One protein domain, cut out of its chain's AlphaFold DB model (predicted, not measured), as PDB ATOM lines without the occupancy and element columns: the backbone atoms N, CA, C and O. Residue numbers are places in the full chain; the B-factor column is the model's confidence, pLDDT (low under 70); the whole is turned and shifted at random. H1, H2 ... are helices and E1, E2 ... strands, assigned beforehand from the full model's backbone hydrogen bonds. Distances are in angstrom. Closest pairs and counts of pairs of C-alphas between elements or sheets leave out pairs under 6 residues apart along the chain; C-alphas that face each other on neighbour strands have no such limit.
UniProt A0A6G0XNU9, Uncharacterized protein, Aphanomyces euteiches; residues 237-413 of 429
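Overview. This is residues 237 to 413 of the 429 residues of an uncharacterized protein of Aphanomyces euteiches (UniProt A0A6G0XNU9). This is a sandwich of two sheets partly face to face: the strongly twisted sheet E3 E2 E5 E6 E7 packs on the smaller sheet E8 E9 E10, with the strands of the two crossed at 42 degrees. The short strands E1 and E4 pair to one side, H1 packs on the E3 and E2 part of the larger sheet, and H2 lies in the connection between the sheets. The printed part has 177 residues, with two named helices and ten named strands in the order E1 E2 E3 E4 E5 H1 E6 E7 H2 E8 E9 E10, and all three sheets are antiparallel. It is mostly strand, though under half of the residues are in named elements, and compact, with a radius of gyration of the C-alphas of 16.0 A and spans of 49 by 34 by 29 A.

Arrangement. E1, residues 240 to 242, is antiparallel to E4, residues 273 to 275, with N 241 and O 274 2.9 A apart. The hairpin of E2, residues 249 to 254, and E3, residues 263 to 268, has N 251 and O 266 at 2.9 A. E2 also neighbours E5, residues 289 to 293, with N 252 and O 292 at 2.9 A. H1, residues 300 to 303, is on this sheet at a height of 7.1 A, only just over E3, with three of its C-alphas there; the closest C-alphas, of Gly 265 and Arg 300, are 4.9 A apart. E6, residues 323 to 329, neighbours E5, with N 291 and O 325 at 2.8 A, and forms a hairpin with E7, residues 339 to 345, with N 326 and O 342 at 2.9 A. H2, residues 354 to 357, only grazes the second sheet with residues 356 to 357. That sheet is a meander, each strand the antiparallel neighbour of the one before: E8, residues 362 to 368, E9, residues 373 to 385, and E10, residues 390 to 397. N 365 and O 378 are 2.9 A apart, as are N 379 and O 396. The closest C-alphas of E7 and E9, of Phe 345 and Ala 380, are 7.7 A apart. E1 and E8 are near each other, with 9 pairs of C-alphas within 10 A. H1 and H2 are too short for an O i to N i+4 pair; each has its one O i to N i+3 pair within range.

Along the chain. E1 begins at C-alpha 240 (18.190, 47.959, -19.585). E6 is 20.4 A long, E7 20.5 A, E9 32.6 A and E10 22.7 A; E9 bends by 59 degrees at residue 377. E10 ends at C-alpha 397 (8.041, 32.055, -23.482).

Size, cuts and confidence. The C-alphas of Gly 334 and Thr 387 are the two farthest apart, at 52.1 A. The printed part has no cut. The links E4 to E5 and H1 to E6 are long. Confidence is low for 53 residues, among them 396 to 413.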
ATOM      1  N   ASN A 237      24.943  46.161 -13.559       86.69
ATOM      2  CA  ASN A 237      24.860  46.727 -14.901       86.69
ATOM      3  C   ASN A 237      24.356  45.705 -15.930       86.69
ATOM      4  O   ASN A 237      25.038  45.413 -16.907       86.69
ATOM      5  N   THR A 238      23.197  45.101 -15.663       83.12
ATOM      6  CA  THR A 238      22.695  43.949 -16.437       83.12
ATOM      7  C   THR A 238      21.303  44.152 -17.020       83.12
ATOM      8  O   THR A 238      20.940  43.439 -17.945       83.12
ATOM      9  N   SER A 239      20.511  45.107 -16.517       86.25
ATOM     10  CA  SER A 239      19.138  45.336 -16.992       86.25
ATOM     11  C   SER A 239      18.986  46.714 -17.615       86.25
ATOM     12  O   SER A 239      19.228  47.733 -16.969       86.25
ATOM     13  N   PHE A 240      18.494  46.740 -18.848       88.94
ATOM     14  CA  PHE A 240      18.190  47.959 -19.585       88.94
ATOM     15  C   PHE A 240      16.799  47.863 -20.193       88.94
ATOM     16  O   PHE A 240      16.330  46.783 -20.550       88.94
ATOM     17  N   VAL A 241      16.149  49.011 -20.335       90.31
ATOM     18  CA  VAL A 241      14.835  49.129 -20.958       90.31
ATOM     19  C   VAL A 241      14.881  50.188 -22.042       90.31
ATOM     20  O   VAL A 241      15.354  51.301 -21.812       90.31
ATOM     21  N   THR A 242      14.359  49.841 -23.214       92.25
ATOM     22  CA  THR A 242      14.150  50.769 -24.324       92.25
ATOM     23  C   THR A 242      12.657  50.926 -24.556       92.25
ATOM     24  O   THR A 242      11.944  49.938 -24.741       92.25
ATOM     25  N   ASN A 243      12.173  52.165 -24.545       93.81
ATOM     26  CA  ASN A 243      10.764  52.451 -24.785       93.81
ATOM     27  C   ASN A 243      10.512  52.723 -26.273       93.81
ATOM     28  O   ASN A 243      11.001  53.710 -26.808       93.81
ATOM     29  N   TYR A 244       9.704  51.891 -26.926       93.19
ATOM     30  CA  TYR A 244       9.288  52.088 -28.322       93.19
ATOM     31  C   TYR A 244       7.860  52.634 -28.466       93.19
ATOM     32  O   TYR A 244       7.406  52.905 -29.577       93.19
ATOM     33  N   VAL A 245       7.133  52.789 -27.360       90.88
ATOM     34  CA  VAL A 245       5.773  53.330 -27.348       90.88
ATOM     35  C   VAL A 245       5.838  54.837 -27.634       90.88
ATOM     36  O   VAL A 245       6.727  55.511 -27.108       90.88
ATOM     37  N   PRO A 246       4.911  55.412 -28.431       91.12
ATOM     38  CA  PRO A 246       4.871  56.846 -28.736       91.12
ATOM     39  C   PRO A 246       4.360  57.704 -27.561       91.12
ATOM     40  O   PRO A 246       3.521  58.585 -27.724       91.12
ATOM     41  N   ALA A 247       4.838  57.419 -26.351       88.81
ATOM     42  CA  ALA A 247       4.543  58.128 -25.115       88.81
ATOM     43  C   ALA A 247       5.668  57.871 -24.100       88.81
ATOM     44  O   ALA A 247       6.445  56.932 -24.250       88.81
ATOM     45  N   THR A 248       5.750  58.677 -23.040       88.69
ATOM     46  CA  THR A 248       6.645  58.364 -21.910       88.69
ATOM     47  C   THR A 248       6.112  57.144 -21.163       88.69
ATOM     48  O   THR A 248       4.914  57.072 -20.891       88.69
ATOM     49  N   LEU A 249       6.995  56.206 -20.827       88.44
ATOM     50  CA  LEU A 249       6.706  55.109 -19.907       88.44
ATOM     51  C   LEU A 249       7.428  55.347 -18.590       88.44
ATOM     52  O   LEU A 249       8.541  55.873 -18.577       88.44
ATOM     53  N   SER A 250       6.803  54.919 -17.499       88.31
ATOM     54  CA  SER A 250       7.413  54.946 -16.174       88.31
ATOM     55  C   SER A 250       7.488  53.545 -15.587       88.31
ATOM     56  O   SER A 250       6.562  52.754 -15.752       88.31
ATOM     57  N   THR A 251       8.559  53.239 -14.865       88.25
ATOM     58  CA  THR A 251       8.662  52.012 -14.062       88.25
ATOM     59  C   THR A 251       8.810  52.374 -12.594       88.25
ATOM     60  O   THR A 251       9.466  53.363 -12.280       88.25
ATOM     61  N   CYS A 252       8.174  51.605 -11.719       86.19
ATOM     62  CA  CYS A 252       8.123  51.853 -10.283       86.19
ATOM     63  C   CYS A 252       8.758  50.682  -9.538       86.19
ATOM     64  O   CYS A 252       8.160  49.614  -9.467       86.19
ATOM     65  N   LEU A 253       9.972  50.873  -9.027       85.50
ATOM     66  CA  LEU A 253      10.729  49.907  -8.238       85.50
ATOM     67  C   LEU A 253      10.198  49.848  -6.807       85.50
ATOM     68  O   LEU A 253      10.238  50.858  -6.107       85.50
ATOM     69  N   ALA A 254       9.802  48.664  -6.348       79.31
ATOM     70  CA  ALA A 254       9.458  48.440  -4.951       79.31
ATOM     71  C   ALA A 254      10.706  48.591  -4.066       79.31
ATOM     72  O   ALA A 254      11.681  47.848  -4.209       79.31
ATOM     73  N   VAL A 255      10.691  49.555  -3.143       73.00
ATOM     74  CA  VAL A 255      11.803  49.757  -2.210       73.00
ATOM     75  C   VAL A 255      11.862  48.586  -1.237       73.00
ATOM     76  O   VAL A 255      10.887  48.258  -0.559       73.00
ATOM     77  N   THR A 256      13.037  47.969  -1.172       66.94
ATOM     78  CA  THR A 256      13.315  46.805  -0.339       66.94
ATOM     79  C   THR A 256      14.605  47.046   0.453       66.94
ATOM     80  O   THR A 256      15.571  47.514  -0.149       66.94
ATOM     81  N   PRO A 257      14.672  46.717   1.759       55.66
ATOM     82  CA  PRO A 257      13.570  46.311   2.636       55.66
ATOM     83  C   PRO A 257      12.553  47.416   2.902       55.66
ATOM     84  O   PRO A 257      12.887  48.594   2.891       55.66
ATOM     85  N   GLY A 258      11.313  47.024   3.179       56.19
ATOM     86  CA  GLY A 258      10.235  47.947   3.516       56.19
ATOM     87  C   GLY A 258       8.884  47.242   3.554       56.19
ATOM     88  O   GLY A 258       8.804  46.026   3.380       56.19
ATOM     89  N   SER A 259       7.807  48.010   3.733       54.53
ATOM     90  CA  SER A 259       6.416  47.520   3.720       54.53
ATOM     91  C   SER A 259       5.950  46.977   2.356       54.53
ATOM     92  O   SER A 259       4.775  46.664   2.196       54.53
ATOM     93  N   GLY A 260       6.843  46.894   1.359       57.06
ATOM     94  CA  GLY A 260       6.499  46.649  -0.045       57.06
ATOM     95  C   GLY A 260       5.800  47.840  -0.708       57.06
ATOM     96  O   GLY A 260       5.394  47.749  -1.863       57.06
ATOM     97  N   SER A 261       5.649  48.954   0.018       55.84
ATOM     98  CA  SER A 261       4.815  50.082  -0.386       55.84
ATOM     99  C   SER A 261       5.459  51.243  -1.131       55.84
ATOM    100  O   SER A 261       4.793  51.786  -2.018       55.84
ATOM    101  N   PRO A 262       6.683  51.678  -0.787       57.06
ATOM    102  CA  PRO A 262       7.279  52.849  -1.402       57.06
ATOM    103  C   PRO A 262       7.893  52.479  -2.745       57.06
ATOM    104  O   PRO A 262       8.589  51.471  -2.856       57.06
ATOM    105  N   MET A 263       7.648  53.309  -3.755       73.94
ATOM    106  CA  MET A 263       8.029  53.017  -5.131       73.94
ATOM    107  C   MET A 263       8.957  54.095  -5.689       73.94
ATOM    108  O   MET A 263       8.656  55.287  -5.643       73.94
ATOM    109  N   VAL A 264      10.095  53.671  -6.228       78.06
ATOM    110  CA  VAL A 264      11.097  54.522  -6.872       78.06
ATOM    111  C   VAL A 264      10.869  54.530  -8.377       78.06
ATOM    112  O   VAL A 264      10.871  53.489  -9.027       78.06
ATOM    113  N   GLY A 265      10.667  55.716  -8.941       79.50
ATOM    114  CA  GLY A 265      10.261  55.867 -10.330       79.50
ATOM    115  C   GLY A 265      11.391  56.154 -11.322       79.50
ATOM    116  O   GLY A 265      12.225  57.030 -11.086       79.50
ATOM    117  N   VAL A 266      11.345  55.524 -12.498       87.38
ATOM    118  CA  VAL A 266      12.178  55.855 -13.673       87.38
ATOM    119  C   VAL A 266      11.285  56.233 -14.835       87.38
ATOM    120  O   VAL A 266      10.389  55.468 -15.173       87.38
ATOM    121  N   GLU A 267      11.562  57.371 -15.472       89.94
ATOM    122  CA  GLU A 267      10.917  57.771 -16.726       89.94
ATOM    123  C   GLU A 267      11.782  57.403 -17.927       89.94
ATOM    124  O   GLU A 267      12.998  57.621 -17.944       89.94
ATOM    125  N   ILE A 268      11.132  56.876 -18.958       91.62
ATOM    126  CA  ILE A 268      11.756  56.443 -20.199       91.62
ATOM    127  C   ILE A 268      10.960  57.090 -21.330       91.62
ATOM    128  O   ILE A 268       9.835  56.685 -21.638       91.62
ATOM    129  N   ALA A 269      11.514  58.142 -21.934       93.44
ATOM    130  CA  ALA A 269      10.878  58.782 -23.081       93.44
ATOM    131  C   ALA A 269      10.900  57.853 -24.307       93.44
ATOM    132  O   ALA A 269      11.642  56.868 -24.348       93.44
ATOM    133  N   GLN A 270      10.089  58.170 -25.316       94.38
ATOM    134  CA  GLN A 270      10.072  57.422 -26.569       94.38
ATOM    135  C   GLN A 270      11.484  57.336 -27.174       94.38
ATOM    136  O   GLN A 270      12.209  58.328 -27.244       94.38
ATOM    137  N   ASN A 271      11.851  56.139 -27.623       93.81
ATOM    138  CA  ASN A 271      13.143  55.753 -28.189       93.81
ATOM    139  C   ASN A 271      14.349  55.976 -27.264       93.81
ATOM    140  O   ASN A 271      15.487  55.953 -27.731       93.81
ATOM    141  N   GLN A 272      14.132  56.178 -25.962       94.62
ATOM    142  CA  GLN A 272      15.222  56.233 -24.996       94.62
ATOM    143  C   GLN A 272      15.479  54.872 -24.366       94.62
ATOM    144  O   GLN A 272      14.552  54.105 -24.100       94.62
ATOM    145  N   THR A 273      16.756  54.634 -24.075       91.94
ATOM    146  CA  THR A 273      17.219  53.521 -23.252       91.94
ATOM    147  C   THR A 273      17.611  54.041 -21.875       91.94
ATOM    148  O   THR A 273      18.307  55.052 -21.759       91.94
ATOM    149  N   LYS A 274      17.170  53.352 -20.825       92.12
ATOM    150  CA  LYS A 274      17.567  53.609 -19.438       92.12
ATOM    151  C   LYS A 274      18.005  52.306 -18.784       92.12
ATOM    152  O   LYS A 274      17.470  51.243 -19.093       92.12
ATOM    153  N   GLN A 275      18.971  52.395 -17.880       90.69
ATOM    154  CA  GLN A 275      19.337  51.271 -17.030       90.69
ATOM    155  C   GLN A 275      18.296  51.121 -15.916       90.69
ATOM    156  O   GLN A 275      17.871  52.110 -15.316       90.69
ATOM    157  N   LEU A 276      17.886  49.885 -15.653       88.75
ATOM    158  CA  LEU A 276      17.028  49.529 -14.531       88.75
ATOM    159  C   LEU A 276      17.882  49.065 -13.349       88.75
ATOM    160  O   LEU A 276      18.905  48.400 -13.526       88.75
ATOM    161  N   THR A 277      17.438  49.364 -12.130       88.44
ATOM    162  CA  THR A 277      18.107  48.895 -10.913       88.44
ATOM    163  C   THR A 277      18.081  47.372 -10.830       88.44
ATOM    164  O   THR A 277      17.025  46.769 -10.710       88.44
ATOM    165  N   SER A 278      19.241  46.727 -10.843       87.50
ATOM    166  CA  SER A 278      19.334  45.274 -10.670       87.50
ATOM    167  C   SER A 278      20.046  44.952  -9.370       87.50
ATOM    168  O   SER A 278      21.118  45.492  -9.099       87.50
ATOM    169  N   TYR A 279      19.448  44.092  -8.551       85.06
ATOM    170  CA  TYR A 279      19.963  43.813  -7.214       85.06
ATOM    171  C   TYR A 279      21.114  42.791  -7.251       85.06
ATOM    172  O   TYR A 279      20.941  41.698  -7.794       85.06
ATOM    173  N   PRO A 280      22.299  43.117  -6.706       78.94
ATOM    174  CA  PRO A 280      23.397  42.161  -6.564       78.94
ATOM    175  C   PRO A 280      23.129  41.139  -5.446       78.94
ATOM    176  O   PRO A 280      22.324  41.397  -4.556       78.94
ATOM    177  N   GLN A 281      23.853  40.007  -5.429       76.19
ATOM    178  CA  GLN A 281      23.631  38.930  -4.438       76.19
ATOM    179  C   GLN A 281      23.778  39.396  -2.985       76.19
ATOM    180  O   GLN A 281      23.095  38.898  -2.090       76.19
ATOM    181  N   TRP A 282      24.685  40.344  -2.740       73.56
ATOM    182  CA  TRP A 282      24.917  40.888  -1.405       73.56
ATOM    183  C   TRP A 282      23.759  41.775  -0.929       73.56
ATOM    184  O   TRP A 282      23.569  41.930   0.279       73.56
ATOM    185  N   PHE A 283      22.969  42.331  -1.851       73.88
ATOM    186  CA  PHE A 283      21.846  43.197  -1.525       73.88
ATOM    187  C   PHE A 283      20.604  42.358  -1.248       73.88
ATOM    188  O   PHE A 283      20.193  41.543  -2.072       73.88
ATOM    189  N   TRP A 284      20.014  42.545  -0.068       71.19
ATOM    190  CA  TRP A 284      18.762  41.904   0.340       71.19
ATOM    191  C   TRP A 284      18.676  40.399   0.009       71.19
ATOM    192  O   TRP A 284      17.680  39.902  -0.514       71.19
ATOM    193  N   ARG A 285      19.751  39.655   0.310       66.50
ATOM    194  CA  ARG A 285      19.876  38.203   0.060       66.50
ATOM    195  C   ARG A 285      19.749  37.796  -1.417       66.50
ATOM    196  O   ARG A 285      19.334  36.674  -1.701       66.50
ATOM    197  N   GLY A 286      20.080  38.689  -2.347       67.69
ATOM    198  CA  GLY A 286      20.022  38.420  -3.782       67.69
ATOM    199  C   GLY A 286      18.602  38.277  -4.322       67.69
ATOM    200  O   GLY A 286      18.416  37.708  -5.399       67.69
ATOM    201  N   VAL A 287      17.597  38.773  -3.587       75.31
ATOM    202  CA  VAL A 287      16.245  38.948  -4.128       75.31
ATOM    203  C   VAL A 287      16.347  39.854  -5.353       75.31
ATOM    204  O   VAL A 287      17.087  40.832  -5.341       75.31
ATOM    205  N   SER A 288      15.635  39.527  -6.428       79.12
ATOM    206  CA  SER A 288      15.595  40.380  -7.614       79.12
ATOM    207  C   SER A 288      14.814  41.659  -7.332       79.12
ATOM    208  O   SER A 288      13.786  41.620  -6.654       79.12
ATOM    209  N   ALA A 289      15.239  42.770  -7.926       84.81
ATOM    210  CA  ALA A 289      14.418  43.968  -7.990       84.81
ATOM    211  C   ALA A 289      13.066  43.639  -8.633       84.81
ATOM    212  O   ALA A 289      13.015  42.834  -9.562       84.81
ATOM    213  N   GLN A 290      11.998  44.269  -8.151       84.75
ATOM    214  CA  GLN A 290      10.670  44.205  -8.757       84.75
ATOM    215  C   GLN A 290      10.249  45.615  -9.153       84.75
ATOM    216  O   GLN A 290      10.248  46.523  -8.318       84.75
ATOM    217  N   MET A 291       9.900  45.798 -10.422       87.00
ATOM    218  CA  MET A 291       9.377  47.044 -10.955       87.00
ATOM    219  C   MET A 291       8.036  46.838 -11.640       87.00
ATOM    220  O   MET A 291       7.890  45.987 -12.513       87.00
ATOM    221  N   TYR A 292       7.080  47.696 -11.317       86.75
ATOM    222  CA  TYR A 292       5.796  47.769 -12.000       86.75
ATOM    223  C   TYR A 292       5.922  48.681 -13.215       86.75
ATOM    224  O   TYR A 292       6.412  49.809 -13.100       86.75
ATOM    225  N   VAL A 293       5.502  48.204 -14.384       87.88
ATOM    226  CA  VAL A 293       5.552  48.984 -15.627       87.88
ATOM    227  C   VAL A 293       4.233  49.704 -15.822       87.88
ATOM    228  O   VAL A 293       3.172  49.082 -15.862       87.88
ATOM    229  N   ASN A 294       4.298  51.030 -15.929       84.56
ATOM    230  CA  ASN A 294       3.099  51.848 -15.936       84.56
ATOM    231  C   ASN A 294       2.455  51.974 -17.309       84.56
ATOM    232  O   ASN A 294       3.068  51.685 -18.336       84.56
ATOM    233  N   LEU A 295       1.206  52.437 -17.322       82.44
ATOM    234  CA  LEU A 295       0.510  52.758 -18.560       82.44
ATOM    235  C   LEU A 295       1.242  53.871 -19.343       82.44
ATOM    236  O   LEU A 295       1.799  54.797 -18.741       82.44
ATOM    237  N   PRO A 296       1.214  53.823 -20.688       85.94
ATOM    238  CA  PRO A 296       1.755  54.878 -21.537       85.94
ATOM    239  C   PRO A 296       1.204  56.266 -21.188       85.94
ATOM    240  O   PRO A 296      -0.004  56.456 -21.071       85.94
ATOM    241  N   GLY A 297       2.092  57.253 -21.074       81.75
ATOM    242  CA  GLY A 297       1.739  58.653 -20.830       81.75
ATOM    243  C   GLY A 297       1.697  59.064 -19.357       81.75
ATOM    244  O   GLY A 297       1.609  60.261 -19.081       81.75
ATOM    245  N   VAL A 298       1.824  58.121 -18.416       79.06
ATOM    246  CA  VAL A 298       1.889  58.423 -16.978       79.06
ATOM    247  C   VAL A 298       3.343  58.629 -16.544       79.06
ATOM    248  O   VAL A 298       4.203  57.760 -16.716       79.06
ATOM    249  N   ARG A 299       3.633  59.806 -15.987       81.12
ATOM    250  CA  ARG A 299       4.961  60.209 -15.493       81.12
ATOM    251  C   ARG A 299       5.265  59.632 -14.118       81.12
ATOM    252  O   ARG A 299       4.341  59.386 -13.351       81.12
ATOM    253  N   ARG A 300       6.544  59.475 -13.769       81.25
ATOM    254  CA  ARG A 300       6.966  58.655 -12.620       81.25
ATOM    255  C   ARG A 300       6.412  59.125 -11.283       81.25
ATOM    256  O   ARG A 300       6.113  58.295 -10.437       81.25
ATOM    257  N   ILE A 301       6.295  60.441 -11.089       76.31
ATOM    258  CA  ILE A 301       5.909  60.995  -9.787       76.31
ATOM    259  C   ILE A 301       4.444  60.702  -9.466       76.31
ATOM    260  O   ILE A 301       4.125  60.410  -8.325       76.31
ATOM    261  N   ALA A 302       3.586  60.716 -10.489       74.75
ATOM    262  CA  ALA A 302       2.188  60.327 -10.370       74.75
ATOM    263  C   ALA A 302       2.041  58.801 -10.454       74.75
ATOM    264  O   ALA A 302       1.340  58.198  -9.654       74.75
ATOM    265  N   ALA A 303       2.764  58.161 -11.376       77.00
ATOM    266  CA  ALA A 303       2.715  56.722 -11.604       77.00
ATOM    267  C   ALA A 303       3.083  55.913 -10.355       77.00
ATOM    268  O   ALA A 303       2.371  54.985 -10.003       77.00
ATOM    269  N   CYS A 304       4.169  56.279  -9.668       79.44
ATOM    270  CA  CYS A 304       4.682  55.547  -8.507       79.44
ATOM    271  C   CYS A 304       4.055  55.979  -7.182       79.44
ATOM    272  O   CYS A 304       4.481  55.535  -6.117       79.44
ATOM    273  N   GLN A 305       3.037  56.829  -7.245       75.81
ATOM    274  CA  GLN A 305       2.290  57.268  -6.091       75.81
ATOM    275  C   GLN A 305       1.021  56.428  -5.942       75.81
ATOM    276  O   GLN A 305       0.313  56.146  -6.907       75.81
ATOM    277  N   ARG A 306       0.695  56.076  -4.698       73.38
ATOM    278  CA  ARG A 306      -0.589  55.460  -4.359       73.38
ATOM    279  C   ARG A 306      -1.711  56.490  -4.429       73.38
ATOM    280  O   ARG A 306      -1.630  57.541  -3.798       73.38
ATOM    281  N   ASN A 307      -2.786  56.153  -5.128       69.00
ATOM    282  CA  ASN A 307      -4.004  56.947  -5.274       69.00
ATOM    283  C   ASN A 307      -3.781  58.384  -5.789       69.00
ATOM    284  O   ASN A 307      -4.585  59.260  -5.477       69.00
ATOM    285  N   ALA A 308      -2.716  58.650  -6.553       68.50
ATOM    286  CA  ALA A 308      -2.476  59.976  -7.137       68.50
ATOM    287  C   ALA A 308      -3.577  60.360  -8.127       68.50
ATOM    288  O   ALA A 308      -4.093  61.476  -8.137       68.50
ATOM    289  N   ASP A 309      -3.916  59.399  -8.977       66.56
ATOM    290  CA  ASP A 309      -4.887  59.513 -10.046       66.56
ATOM    291  C   ASP A 309      -5.369  58.109 -10.485       66.56
ATOM    292  O   ASP A 309      -4.794  57.092 -10.082       66.56
ATOM    293  N   PRO A 310      -6.434  57.997 -11.299       67.19
ATOM    294  CA  PRO A 310      -6.957  56.702 -11.738       67.19
ATOM    295  C   PRO A 310      -5.974  55.815 -12.522       67.19
ATOM    296  O   PRO A 310      -6.252  54.631 -12.672       67.19
ATOM    297  N   LEU A 311      -4.879  56.369 -13.047       69.75
ATOM    298  CA  LEU A 311      -3.789  55.708 -13.771       69.75
ATOM    299  C   LEU A 311      -2.509  55.570 -12.918       69.75
ATOM    300  O   LEU A 311      -1.469  55.204 -13.456       69.75
ATOM    301  N   SER A 312      -2.555  55.889 -11.623       69.81
ATOM    302  CA  SER A 312      -1.451  55.694 -10.665       69.81
ATOM    303  C   SER A 312      -1.570  54.358  -9.930       69.81
ATOM    304  O   SER A 312      -2.514  53.611 -10.178       69.81
ATOM    305  N   LEU A 313      -0.652  54.023  -9.018       70.94
ATOM    306  CA  LEU A 313      -0.802  52.857  -8.135       70.94
ATOM    307  C   LEU A 313      -2.060  52.966  -7.257       70.94
ATOM    308  O   LEU A 313      -2.475  54.054  -6.874       70.94
ATOM    309  N   ASN A 314      -2.692  51.845  -6.905       68.06
ATOM    310  CA  ASN A 314      -3.823  51.855  -5.965       68.06
ATOM    311  C   ASN A 314      -3.349  52.055  -4.509       68.06
ATOM    312  O   ASN A 314      -2.154  52.137  -4.228       68.06
ATOM    313  N   ALA A 315      -4.287  52.067  -3.559       65.69
ATOM    314  CA  ALA A 315      -3.993  52.210  -2.131       65.69
ATOM    315  C   ALA A 315      -3.039  51.136  -1.584       65.69
ATOM    316  O   ALA A 315      -2.313  51.393  -0.626       65.69
ATOM    317  N   GLN A 316      -3.037  49.952  -2.192       63.56
ATOM    318  CA  GLN A 316      -2.183  48.821  -1.854       63.56
ATOM    319  C   GLN A 316      -0.823  48.865  -2.562       63.56
ATOM    320  O   GLN A 316       0.051  48.093  -2.187       63.56
ATOM    321  N   GLY A 317      -0.619  49.765  -3.532       62.78
ATOM    322  CA  GLY A 317       0.603  49.874  -4.330       62.78
ATOM    323  C   GLY A 317       0.766  48.812  -5.419       62.78
ATOM    324  O   GLY A 317       1.879  48.646  -5.903       62.78
ATOM    325  N   LEU A 318      -0.293  48.072  -5.763       60.88
ATOM    326  CA  LEU A 318      -0.199  46.807  -6.499       60.88
ATOM    327  C   LEU A 318      -1.144  46.675  -7.705       60.88
ATOM    328  O   LEU A 318      -0.754  46.031  -8.664       60.88
ATOM    329  N   ASP A 319      -2.336  47.278  -7.751       61.50
ATOM    330  CA  ASP A 319      -3.391  46.732  -8.647       61.50
ATOM    331  C   ASP A 319      -3.578  47.435 -10.003       61.50
ATOM    332  O   ASP A 319      -4.519  47.132 -10.732       61.50
ATOM    333  N   THR A 320      -2.759  48.423 -10.365       63.91
ATOM    334  CA  THR A 320      -3.089  49.290 -11.521       63.91
ATOM    335  C   THR A 320      -2.258  49.052 -12.767       63.91
ATOM    336  O   THR A 320      -2.597  49.575 -13.829       63.91
ATOM    337  N   MET A 321      -1.218  48.222 -12.677       79.31
ATOM    338  CA  MET A 321      -0.231  48.074 -13.743       79.31
ATOM    339  C   MET A 321      -0.163  46.649 -14.271       79.31
ATOM    340  O   MET A 321      -0.097  45.737 -13.459       79.31
ATOM    341  N   PRO A 322      -0.182  46.428 -15.596       79.56
ATOM    342  CA  PRO A 322      -0.362  45.095 -16.166       79.56
ATOM    343  C   PRO A 322       0.882  44.209 -16.054       79.56
ATOM    344  O   PRO A 322       0.744  42.992 -16.040       79.56
ATOM    345  N   PHE A 323       2.084  44.785 -15.964       85.06
ATOM    346  CA  PHE A 323       3.324  44.009 -15.962       85.06
ATOM    347  C   PHE A 323       4.220  44.325 -14.773       85.06
ATOM    348  O   PHE A 323       4.419  45.489 -14.411       85.06
ATOM    349  N   VAL A 324       4.832  43.270 -14.243       84.75
ATOM    350  CA  VAL A 324       5.935  43.327 -13.289       84.75
ATOM    351  C   VAL A 324       7.182  42.807 -13.988       84.75
ATOM    352  O   VAL A 324       7.181  41.701 -14.529       84.75
ATOM    353  N   VAL A 325       8.241  43.608 -13.997       86.56
ATOM    354  CA  VAL A 325       9.566  43.211 -14.479       86.56
ATOM    355  C   VAL A 325      10.535  43.153 -13.317       86.56
ATOM    356  O   VAL A 325      10.389  43.895 -12.349       86.56
ATOM    357  N   GLY A 326      11.543  42.300 -13.406       82.88
ATOM    358  CA  GLY A 326      12.568  42.228 -12.378       82.88
ATOM    359  C   GLY A 326      13.966  42.015 -12.915       82.88
ATOM    360  O   GLY A 326      14.161  41.597 -14.057       82.88
ATOM    361  N   GLY A 327      14.941  42.336 -12.069       84.44
ATOM    362  CA  GLY A 327      16.362  42.259 -12.380       84.44
ATOM    363  C   GLY A 327      17.189  41.995 -11.128       84.44
ATOM    364  O   GLY A 327      17.064  42.691 -10.120       84.44
ATOM    365  N   GLY A 328      18.060  40.999 -11.163       84.38
ATOM    366  CA  GLY A 328      18.965  40.736 -10.048       84.38
ATOM    367  C   GLY A 328      19.997  39.687 -10.387       84.38
ATOM    368  O   GLY A 328      19.942  39.100 -11.453       84.38
ATOM    369  N   SER A 329      20.943  39.438  -9.499       78.94
ATOM    370  CA  SER A 329      21.946  38.390  -9.686       78.94
ATOM    371  C   SER A 329      21.322  36.999  -9.801       78.94
ATOM    372  O   SER A 329      20.336  36.710  -9.123       78.94
ATOM    373  N   LEU A 330      21.949  36.112 -10.573       74.38
ATOM    374  CA  LEU A 330      21.611  34.691 -10.579       74.38
ATOM    375  C   LEU A 330      22.003  34.053  -9.227       74.38
ATOM    376  O   LEU A 330      23.192  34.074  -8.890       74.38
ATOM    377  N   PRO A 331      21.063  33.499  -8.434       69.56
ATOM    378  CA  PRO A 331      21.382  32.900  -7.139       69.56
ATOM    379  C   PRO A 331      22.384  31.746  -7.268       69.56
ATOM    380  O   PRO A 331      22.248  30.896  -8.144       69.56
ATOM    381  N   GLY A 332      23.400  31.712  -6.402       65.81
ATOM    382  CA  GLY A 332      24.423  30.656  -6.394       65.81
ATOM    383  C   GLY A 332      25.473  30.755  -7.508       65.81
ATOM    384  O   GLY A 332      26.416  29.968  -7.519       65.81
ATOM    385  N   SER A 333      25.358  31.727  -8.418       66.94
ATOM    386  CA  SER A 333      26.387  31.986  -9.426       66.94
ATOM    387  C   SER A 333      27.583  32.726  -8.823       66.94
ATOM    388  O   SER A 333      27.401  33.685  -8.076       66.94
ATOM    389  N   GLY A 334      28.805  32.320  -9.184       66.25
ATOM    390  CA  GLY A 334      30.039  33.060  -8.873       66.25
ATOM    391  C   GLY A 334      30.314  34.237  -9.823       66.25
ATOM    392  O   GLY A 334      31.310  34.940  -9.673       66.25
ATOM    393  N   CYS A 335      29.459  34.447 -10.823       68.12
ATOM    394  CA  CYS A 335      29.613  35.482 -11.836       68.12
ATOM    395  C   CYS A 335      28.921  36.779 -11.396       68.12
ATOM    396  O   CYS A 335      27.695  36.883 -11.404       68.12
ATOM    397  N   ALA A 336      29.715  37.802 -11.066       60.88
ATOM    398  CA  ALA A 336      29.218  39.110 -10.626       60.88
ATOM    399  C   ALA A 336      28.385  39.856 -11.692       60.88
ATOM    400  O   ALA A 336      27.598  40.730 -11.344       60.88
ATOM    401  N   ALA A 337      28.539  39.505 -12.975       61.91
ATOM    402  CA  ALA A 337      27.804  40.093 -14.099       61.91
ATOM    403  C   ALA A 337      26.609  39.241 -14.571       61.91
ATOM    404  O   ALA A 337      25.912  39.623 -15.507       61.91
ATOM    405  N   CYS A 338      26.357  38.089 -13.947       70.62
ATOM    406  CA  CYS A 338      25.279  37.199 -14.353       70.62
ATOM    407  C   CYS A 338      23.997  37.598 -13.620       70.62
ATOM    408  O   CYS A 338      23.859  37.376 -12.414       70.62
ATOM    409  N   GLY A 339      23.065  38.213 -14.350       73.19
ATOM    410  CA  GLY A 339      21.800  38.707 -13.811       73.19
ATOM    411  C   GLY A 339      20.582  38.077 -14.478       73.19
ATOM    412  O   GLY A 339      20.542  37.966 -15.691       73.19
ATOM    413  N   GLN A 340      19.594  37.655 -13.693       75.50
ATOM    414  CA  GLN A 340      18.307  37.141 -14.155       75.50
ATOM    415  C   GLN A 340      17.309  38.269 -14.386       75.50
ATOM    416  O   GLN A 340      17.305  39.263 -13.652       75.50
ATOM    417  N   HIS A 341      16.433  38.069 -15.369       80.50
ATOM    418  CA  HIS A 341      15.296  38.941 -15.617       80.50
ATOM    419  C   HIS A 341      14.001  38.178 -15.365       80.50
ATOM    420  O   HIS A 341      13.883  36.998 -15.697       80.50
ATOM    421  N   THR A 342      13.007  38.849 -14.805       78.56
ATOM    422  CA  THR A 342      11.666  38.282 -14.647       78.56
ATOM    423  C   THR A 342      10.655  39.158 -15.365       78.56
ATOM    424  O   THR A 342      10.851  40.368 -15.498       78.56
ATOM    425  N   LEU A 343       9.598  38.536 -15.878       82.94
ATOM    426  CA  LEU A 343       8.463  39.219 -16.482       82.94
ATOM    427  C   LEU A 343       7.201  38.461 -16.080       82.94
ATOM    428  O   LEU A 343       7.066  37.285 -16.404       82.94
ATOM    429  N   ALA A 344       6.277  39.137 -15.412       78.69
ATOM    430  CA  ALA A 344       5.002  38.574 -14.985       78.69
ATOM    431  C   ALA A 344       3.852  39.518 -15.338       78.69
ATOM    432  O   ALA A 344       4.030  40.742 -15.378       78.69
ATOM    433  N   PHE A 345       2.673  38.953 -15.611       78.69
ATOM    434  CA  PHE A 345       1.452  39.747 -15.604       78.69
ATOM    435  C   PHE A 345       1.113  39.977 -14.147       78.69
ATOM    436  O   PHE A 345       1.259  39.085 -13.317       78.69
ATOM    437  N   ASN A 346       0.691  41.181 -13.828       77.25
ATOM    438  CA  ASN A 346       0.378  41.506 -12.462       77.25
ATOM    439  C   ASN A 346      -0.998  40.947 -12.088       77.25
ATOM    440  O   ASN A 346      -2.011  41.389 -12.633       77.25
ATOM    441  N   ASP A 347      -1.039  40.031 -11.123       72.38
ATOM    442  CA  ASP A 347      -2.282  39.447 -10.605       72.38
ATOM    443  C   ASP A 347      -3.241  40.498 -10.027       72.38
ATOM    444  O   ASP A 347      -4.455  40.292  -9.998       72.38
ATOM    445  N   GLY A 348      -2.708  41.645  -9.589       72.31
ATOM    446  CA  GLY A 348      -3.507  42.763  -9.098       72.31
ATOM    447  C   GLY A 348      -4.241  43.542 -10.194       72.31
ATOM    448  O   GLY A 348      -5.135  44.315  -9.874       72.31
ATOM    449  N   PHE A 349      -3.901  43.377 -11.477       76.25
ATOM    450  CA  PHE A 349      -4.407  44.241 -12.547       76.25
ATOM    451  C   PHE A 349      -5.935  44.148 -12.740       76.25
ATOM    452  O   PHE A 349      -6.460  43.176 -13.292       76.25
ATOM    453  N   ASP A 350      -6.675  45.197 -12.352       75.81
ATOM    454  CA  ASP A 350      -8.139  45.246 -12.504       75.81
ATOM    455  C   ASP A 350      -8.549  45.764 -13.889       75.81
ATOM    456  O   ASP A 350      -8.817  46.951 -14.112       75.81
ATOM    457  N   PHE A 351      -8.689  44.831 -14.832       73.50
ATOM    458  CA  PHE A 351      -9.085  45.119 -16.213       73.50
ATOM    459  C   PHE A 351     -10.485  45.741 -16.371       73.50
ATOM    460  O   PHE A 351     -10.860  46.120 -17.482       73.50
ATOM    461  N   ARG A 352     -11.285  45.867 -15.306       71.31
ATOM    462  CA  ARG A 352     -12.611  46.511 -15.362       71.31
ATOM    463  C   ARG A 352     -12.545  48.024 -15.169       71.31
ATOM    464  O   ARG A 352     -13.537  48.721 -15.402       71.31
ATOM    465  N   LYS A 353     -11.411  48.550 -14.709       73.25
ATOM    466  CA  LYS A 353     -11.228  49.981 -14.454       73.25
ATOM    467  C   LYS A 353     -11.083  50.759 -15.761       73.25
ATOM    468  O   LYS A 353     -10.826  50.205 -16.818       73.25
ATOM    469  N   ALA A 354     -11.262  52.079 -15.714       70.00
ATOM    470  CA  ALA A 354     -11.173  52.910 -16.920       70.00
ATOM    471  C   ALA A 354      -9.782  52.857 -17.581       70.00
ATOM    472  O   ALA A 354      -9.678  52.953 -18.801       70.00
ATOM    473  N   TYR A 355      -8.736  52.664 -16.776       70.31
ATOM    474  CA  TYR A 355      -7.341  52.660 -17.203       70.31
ATOM    475  C   TYR A 355      -6.956  51.448 -18.063       70.31
ATOM    476  O   TYR A 355      -6.055  51.539 -18.890       70.31
ATOM    477  N   SER A 356      -7.665  50.324 -17.938       66.31
ATOM    478  CA  SER A 356      -7.398  49.109 -18.723       66.31
ATOM    479  C   SER A 356      -7.825  49.232 -20.189       66.31
ATOM    480  O   SER A 356      -7.457  48.401 -21.016       66.31
ATOM    481  N   LYS A 357      -8.599  50.276 -20.509       68.56
ATOM    482  CA  LYS A 357      -9.124  50.575 -21.848       68.56
ATOM    483  C   LYS A 357      -8.139  51.374 -22.709       68.56
ATOM    484  O   LYS A 357      -8.445  51.669 -23.862       68.56
ATOM    485  N   VAL A 358      -6.988  51.757 -22.148       66.88
ATOM    486  CA  VAL A 358      -5.858  52.337 -22.889       66.88
ATOM    487  C   VAL A 358      -5.349  51.292 -23.895       66.88
ATOM    488  O   VAL A 358      -5.350  50.104 -23.553       66.88
ATOM    489  N   PRO A 359      -4.931  51.683 -25.120       67.31
ATOM    490  CA  PRO A 359      -4.370  50.744 -26.086       67.31
ATOM    491  C   PRO A 359      -3.294  49.881 -25.434       67.31
ATOM    492  O   PRO A 359      -2.396  50.406 -24.771       67.31
ATOM    493  N   GLY A 360      -3.421  48.564 -25.595       73.69
ATOM    494  CA  GLY A 360      -2.480  47.615 -25.021       73.69
ATOM    495  C   GLY A 360      -1.048  47.916 -25.454       73.69
ATOM    496  O   GLY A 360      -0.800  48.352 -26.581       73.69
ATOM    497  N   TYR A 361      -0.104  47.680 -24.553       86.50
ATOM    498  CA  TYR A 361       1.321  47.675 -24.855       86.50
ATOM    499  C   TYR A 361       1.910  46.332 -24.430       86.50
ATOM    500  O   TYR A 361       1.292  45.582 -23.671       86.50
ATOM    501  N   GLY A 362       3.097  46.023 -24.943       89.06
ATOM    502  CA  GLY A 362       3.784  44.782 -24.629       89.06
ATOM    503  C   GLY A 362       5.194  45.011 -24.117       89.06
ATOM    504  O   GLY A 362       5.812  46.044 -24.381       89.06
ATOM    505  N   ILE A 363       5.704  44.011 -23.408       88.88
ATOM    506  CA  ILE A 363       7.086  43.940 -22.952       88.88
ATOM    507  C   ILE A 363       7.754  42.770 -23.645       88.88
ATOM    508  O   ILE A 363       7.184  41.691 -23.772       88.88
ATOM    509  N   ARG A 364       8.988  42.994 -24.085       88.38
ATOM    510  CA  ARG A 364       9.823  41.988 -24.722       88.38
ATOM    511  C   ARG A 364      11.173  41.962 -24.035       88.38
ATOM    512  O   ARG A 364      11.863  42.976 -24.013       88.38
ATOM    513  N   VAL A 365      11.563  40.792 -23.545       86.25
ATOM    514  CA  VAL A 365      12.867  40.572 -22.919       86.25
ATOM    515  C   VAL A 365      13.795  39.901 -23.923       86.25
ATOM    516  O   VAL A 365      13.445  38.908 -24.568       86.25
ATOM    517  N   ARG A 366      14.995  40.458 -24.060       83.62
ATOM    518  CA  ARG A 366      16.082  39.931 -24.888       83.62
ATOM    519  C   ARG A 366      17.354  39.928 -24.058       83.62
ATOM    520  O   ARG A 366      17.555  40.836 -23.260       83.62
ATOM    521  N   ASN A 367      18.211  38.941 -24.294       79.19
ATOM    522  CA  ASN A 367      19.589  39.017 -23.833       79.19
ATOM    523  C   ASN A 367      20.377  39.847 -24.854       79.19
ATOM    524  O   ASN A 367      20.347  39.539 -26.050       79.19
ATOM    525  N   CYS A 368      21.007  40.921 -24.400       74.69
ATOM    526  CA  CYS A 368      21.741  41.854 -25.242       74.69
ATOM    527  C   CYS A 368      23.162  42.026 -24.713       74.69
ATOM    528  O   CYS A 368      23.391  41.981 -23.509       74.69
ATOM    529  N   ASN A 369      24.096  42.264 -25.626       75.31
ATOM    530  CA  ASN A 369      25.418  42.794 -25.316       75.31
ATOM    531  C   ASN A 369      25.545  44.218 -25.882       75.31
ATOM    532  O   ASN A 369      24.597  44.749 -26.462       75.31
ATOM    533  N   ASP A 370      26.729  44.817 -25.757       66.06
ATOM    534  CA  ASP A 370      26.994  46.193 -26.204       66.06
ATOM    535  C   ASP A 370      26.828  46.414 -27.721       66.06
ATOM    536  O   ASP A 370      26.812  47.554 -28.179       66.06
ATOM    537  N   GLN A 371      26.719  45.347 -28.522       69.75
ATOM    538  CA  GLN A 371      26.672  45.421 -29.987       69.75
ATOM    539  C   GLN A 371      25.344  44.944 -30.581       69.75
ATOM    540  O   GLN A 371      24.931  45.418 -31.639       69.75
ATOM    541  N   SER A 372      24.680  43.974 -29.952       80.44
ATOM    542  CA  SER A 372      23.508  43.309 -30.517       80.44
ATOM    543  C   SER A 372      22.646  42.639 -29.451       80.44
ATOM    544  O   SER A 372      23.109  42.264 -28.375       80.44
ATOM    545  N   CYS A 373      21.375  42.440 -29.789       80.81
ATOM    546  CA  CYS A 373      20.454  41.649 -28.989       80.81
ATOM    547  C   CYS A 373      20.198  40.297 -29.648       80.81
ATOM    548  O   CYS A 373      19.904  40.223 -30.841       80.81
ATOM    549  N   GLY A 374      20.243  39.241 -28.840       81.19
ATOM    550  CA  GLY A 374      19.868  37.895 -29.239       81.19
ATOM    551  C   GLY A 374      18.357  37.722 -29.476       81.19
ATOM    552  O   GLY A 374      17.582  38.696 -29.517       81.19
ATOM    553  N   PRO A 375      17.908  36.462 -29.638       79.56
ATOM    554  CA  PRO A 375      16.497  36.149 -29.812       79.56
ATOM    555  C   PRO A 375      15.669  36.570 -28.590       79.56
ATOM    556  O   PRO A 375      16.176  36.690 -27.469       79.56
ATOM    557  N   VAL A 376      14.374  36.788 -28.826       79.69
ATOM    558  CA  VAL A 376      13.399  37.060 -27.761       79.69
ATOM    559  C   VAL A 376      13.378  35.886 -26.791       79.69
ATOM    560  O   VAL A 376      13.283  34.741 -27.218       79.69
ATOM    561  N   GLN A 377      13.477  36.185 -25.499       79.62
ATOM    562  CA  GLN A 377      13.427  35.187 -24.430       79.62
ATOM    563  C   GLN A 377      11.987  34.982 -23.960       79.62
ATOM    564  O   GLN A 377      11.492  33.858 -23.879       79.62
ATOM    565  N   CYS A 378      11.294  36.089 -23.708       80.00
ATOM    566  CA  CYS A 378       9.870  36.120 -23.426       80.00
ATOM    567  C   CYS A 378       9.275  37.429 -23.946       80.00
ATOM    568  O   CYS A 378       9.961  38.457 -24.012       80.00
ATOM    569  N   ASP A 379       8.002  37.396 -24.310       84.44
ATOM    570  CA  ASP A 379       7.199  38.596 -24.458       84.44
ATOM    571  C   ASP A 379       5.809  38.427 -23.849       84.44
ATOM    572  O   ASP A 379       5.294  37.322 -23.659       84.44
ATOM    573  N   ALA A 380       5.245  39.568 -23.482       84.00
ATOM    574  CA  ALA A 380       3.926  39.670 -22.906       84.00
ATOM    575  C   ALA A 380       3.208  40.870 -23.502       84.00
ATOM    576  O   ALA A 380       3.807  41.930 -23.692       84.00
ATOM    577  N   THR A 381       1.928  40.717 -23.800       85.50
ATOM    578  CA  THR A 381       1.059  41.803 -24.254       85.50
ATOM    579  C   THR A 381      -0.354  41.559 -23.745       85.50
ATOM    580  O   THR A 381      -0.687  40.459 -23.309       85.50
ATOM    581  N   TYR A 382      -1.203  42.574 -23.792       81.38
ATOM    582  CA  TYR A 382      -2.622  42.414 -23.518       81.38
ATOM    583  C   TYR A 382      -3.453  43.181 -24.536       81.38
ATOM    584  O   TYR A 382      -3.021  44.195 -25.088       81.38
ATOM    585  N   VAL A 383      -4.668  42.703 -24.772       80.56
ATOM    586  CA  VAL A 383      -5.653  43.363 -25.624       80.56
ATOM    587  C   VAL A 383      -6.963  43.450 -24.859       80.56
ATOM    588  O   VAL A 383      -7.520  42.440 -24.439       80.56
ATOM    589  N   TYR A 384      -7.461  44.670 -24.681       79.19
ATOM    590  CA  TYR A 384      -8.797  44.898 -24.147       79.19
ATOM    591  C   TYR A 384      -9.823  44.873 -25.284       79.19
ATOM    592  O   TYR A 384      -9.702  45.626 -26.253       79.19
ATOM    593  N   ASN A 385     -10.851  44.038 -25.155       79.56
ATOM    594  CA  ASN A 385     -11.972  43.979 -26.081       79.56
ATOM    595  C   ASN A 385     -13.154  44.797 -25.521       79.56
ATOM    596  O   ASN A 385     -13.821  44.359 -24.577       79.56
ATOM    597  N   PRO A 386     -13.463  45.977 -26.095       76.12
ATOM    598  CA  PRO A 386     -14.530  46.835 -25.591       76.12
ATOM    599  C   PRO A 386     -15.932  46.270 -25.838       76.12
ATOM    600  O   PRO A 386     -16.865  46.670 -25.145       76.12
ATOM    601  N   THR A 387     -16.092  45.360 -26.801       81.19
ATOM    602  CA  THR A 387     -17.381  44.751 -27.149       81.19
ATOM    603  C   THR A 387     -17.769  43.668 -26.152       81.19
ATOM    604  O   THR A 387     -18.921  43.600 -25.737       81.19
ATOM    605  N   THR A 388     -16.813  42.831 -25.752       80.44
ATOM    606  CA  THR A 388     -17.039  41.724 -24.809       80.44
ATOM    607  C   THR A 388     -16.686  42.082 -23.367       80.44
ATOM    608  O   THR A 388     -16.947  41.281 -22.472       80.44
ATOM    609  N   LEU A 389     -16.107  43.266 -23.130       77.00
ATOM    610  CA  LEU A 389     -15.563  43.693 -21.834       77.00
ATOM    611  C   LEU A 389     -14.569  42.671 -21.256       77.00
ATOM    612  O   LEU A 389     -14.524  42.442 -20.047       77.00
ATOM    613  N   THR A 390     -13.785  42.036 -22.131       75.06
ATOM    614  CA  THR A 390     -12.772  41.040 -21.761       75.06
ATOM    615  C   THR A 390     -11.374  41.580 -22.007       75.06
ATOM    616  O   THR A 390     -11.171  42.468 -22.836       75.06
ATOM    617  N   LEU A 391     -10.404  41.029 -21.285       75.31
ATOM    618  CA  LEU A 391      -8.994  41.278 -21.517       75.31
ATOM    619  C   LEU A 391      -8.311  39.962 -21.867       75.31
ATOM    620  O   LEU A 391      -8.337  39.020 -21.077       75.31
ATOM    621  N   ASP A 392      -7.694  39.931 -23.038       75.25
ATOM    622  CA  ASP A 392      -6.893  38.805 -23.488       75.25
ATOM    623  C   ASP A 392      -5.425  39.145 -23.228       75.25
ATOM    624  O   ASP A 392      -4.858  40.028 -23.874       75.25
ATOM    625  N   ALA A 393      -4.821  38.483 -22.242       73.25
ATOM    626  CA  ALA A 393      -3.387  38.559 -21.991       73.25
ATOM    627  C   ALA A 393      -2.677  37.462 -22.792       73.25
ATOM    628  O   ALA A 393      -3.055  36.292 -22.739       73.25
ATOM    629  N   TYR A 394      -1.640  37.842 -23.528       72.56
ATOM    630  CA  TYR A 394      -0.836  36.944 -24.343       72.56
ATOM    631  C   TYR A 394       0.564  36.866 -23.758       72.56
ATOM    632  O   TYR A 394       1.209  37.890 -23.532       72.56
ATOM    633  N   TRP A 395       1.021  35.637 -23.555       71.19
ATOM    634  CA  TRP A 395       2.331  35.312 -23.016       71.19
ATOM    635  C   TRP A 395       3.010  34.341 -23.955       71.19
ATOM    636  O   TRP A 395       2.442  33.293 -24.268       71.19
ATOM    637  N   VAL A 396       4.226  34.662 -24.382       65.31
ATOM    638  CA  VAL A 396       5.037  33.711 -25.133       65.31
ATOM    639  C   VAL A 396       6.413  33.615 -24.498       65.31
ATOM    640  O   VAL A 396       7.191  34.569 -24.457       65.31
ATOM    641  N   LYS A 397       6.715  32.426 -23.972       67.12
ATOM    642  CA  LYS A 397       8.041  32.055 -23.482       67.12
ATOM    643  C   LYS A 397       8.730  31.265 -24.582       67.12
ATOM    644  O   LYS A 397       8.263  30.187 -24.939       67.12
ATOM    645  N   TYR A 398       9.812  31.805 -25.132       55.31
ATOM    646  CA  TYR A 398      10.419  31.233 -26.331       55.31
ATOM    647  C   TYR A 398      11.528  30.227 -26.038       55.31
ATOM    648  O   TYR A 398      11.725  29.391 -26.906       55.31
ATOM    649  N   ASN A 399      12.216  30.253 -24.879       52.31
ATOM    650  CA  ASN A 399      13.177  29.208 -24.466       52.31
ATOM    651  C   ASN A 399      13.613  29.310 -22.983       52.31
ATOM    652  O   ASN A 399      13.799  30.403 -22.454       52.31
ATOM    653  N   THR A 400      13.820  28.159 -22.324       47.12
ATOM    654  CA  THR A 400      14.401  27.993 -20.971       47.12
ATOM    655  C   THR A 400      15.749  27.280 -21.042       47.12
ATOM    656  O   THR A 400      15.863  26.128 -20.625       47.12
ATOM    657  N   VAL A 401      16.781  27.920 -21.583       42.31
ATOM    658  CA  VAL A 401      18.140  27.421 -21.345       42.31
ATOM    659  C   VAL A 401      18.748  28.330 -20.293       42.31
ATOM    660  O   VAL A 401      19.092  29.468 -20.582       42.31
ATOM    661  N   PHE A 402      18.762  27.845 -19.052       46.06
ATOM    662  CA  PHE A 402      19.633  28.359 -18.003       46.06
ATOM    663  C   PHE A 402      20.917  27.538 -18.102       46.06
ATOM    664  O   PHE A 402      20.962  26.413 -17.609       46.06
ATOM    665  N   ASP A 403      21.926  28.035 -18.808       44.97
ATOM    666  CA  ASP A 403      23.281  27.516 -18.618       44.97
ATOM    667  C   ASP A 403      24.002  28.364 -17.556       44.97
ATOM    668  O   ASP A 403      23.481  29.371 -17.078       44.97
ATOM    669  N   SER A 404      25.201  27.957 -17.139       42.19
ATOM    670  CA  SER A 404      25.976  28.662 -16.103       42.19
ATOM    671  C   SER A 404      26.334  30.117 -16.454       42.19
ATOM    672  O   SER A 404      26.867  30.834 -15.609       42.19
ATOM    673  N   THR A 405      26.068  30.543 -17.692       42.34
ATOM    674  CA  THR A 405      26.379  31.860 -18.257       42.34
ATOM    675  C   THR A 405      25.182  32.566 -18.908       42.34
ATOM    676  O   THR A 405      25.269  33.765 -19.168       42.34
ATOM    677  N   SER A 406      24.063  31.874 -19.154       44.50
ATOM    678  CA  SER A 406      22.861  32.424 -19.777       44.50
ATOM    679  C   SER A 406      21.725  32.544 -18.773       44.50
ATOM    680  O   SER A 406      21.382  31.626 -18.026       44.50
ATOM    681  N   VAL A 407      21.146  33.739 -18.743       51.22
ATOM    682  CA  VAL A 407      20.123  34.096 -17.776       51.22
ATOM    683  C   VAL A 407      18.821  34.355 -18.513       51.22
ATOM    684  O   VAL A 407      18.753  35.162 -19.439       51.22
ATOM    685  N   GLY A 408      17.810  33.571 -18.148       55.97
ATOM    686  CA  GLY A 408      16.524  33.514 -18.827       55.97
ATOM    687  C   GLY A 408      15.456  34.373 -18.161       55.97
ATOM    688  O   GLY A 408      15.603  34.833 -17.031       55.97
ATOM    689  N   CYS A 409      14.352  34.544 -18.883       59.84
ATOM    690  CA  CYS A 409      13.131  35.130 -18.357       59.84
ATOM    691  C   CYS A 409      12.333  34.080 -17.571       59.84
ATOM    692  O   CYS A 409      11.931  33.050 -18.129       59.84
ATOM    693  N   VAL A 410      12.082  34.335 -16.286       60.50
ATOM    694  CA  VAL A 410      11.068  33.592 -15.522       60.50
ATOM    695  C   VAL A 410       9.724  34.274 -15.752       60.50
ATOM    696  O   VAL A 410       9.588  35.467 -15.483       60.50
ATOM    697  N   ALA A 411       8.771  33.512 -16.289       54.50
ATOM    698  CA  ALA A 411       7.391  33.932 -16.472       54.50
ATOM    699  C   ALA A 411       6.507  33.135 -15.514       54.50
ATOM    700  O   ALA A 411       6.566  31.901 -15.535       54.50
ATOM    701  N   ASP A 412       5.714  33.839 -14.711       49.78
ATOM    702  CA  ASP A 412       4.623  33.255 -13.932       49.78
ATOM    703  C   ASP A 412       3.337  33.246 -14.773       49.78
ATOM    704  O   ASP A 412       3.062  34.168 -15.546       49.78
ATOM    705  N   VAL A 413       2.584  32.150 -14.683       42.09
ATOM    706  CA  VAL A 413       1.371  31.901 -15.476       42.09
ATOM    707  C   VAL A 413       0.231  32.782 -14.968       42.09
ATOM    708  O   VAL A 413      -0.086  32.727 -13.786       42.09
TER     709      VAL A 413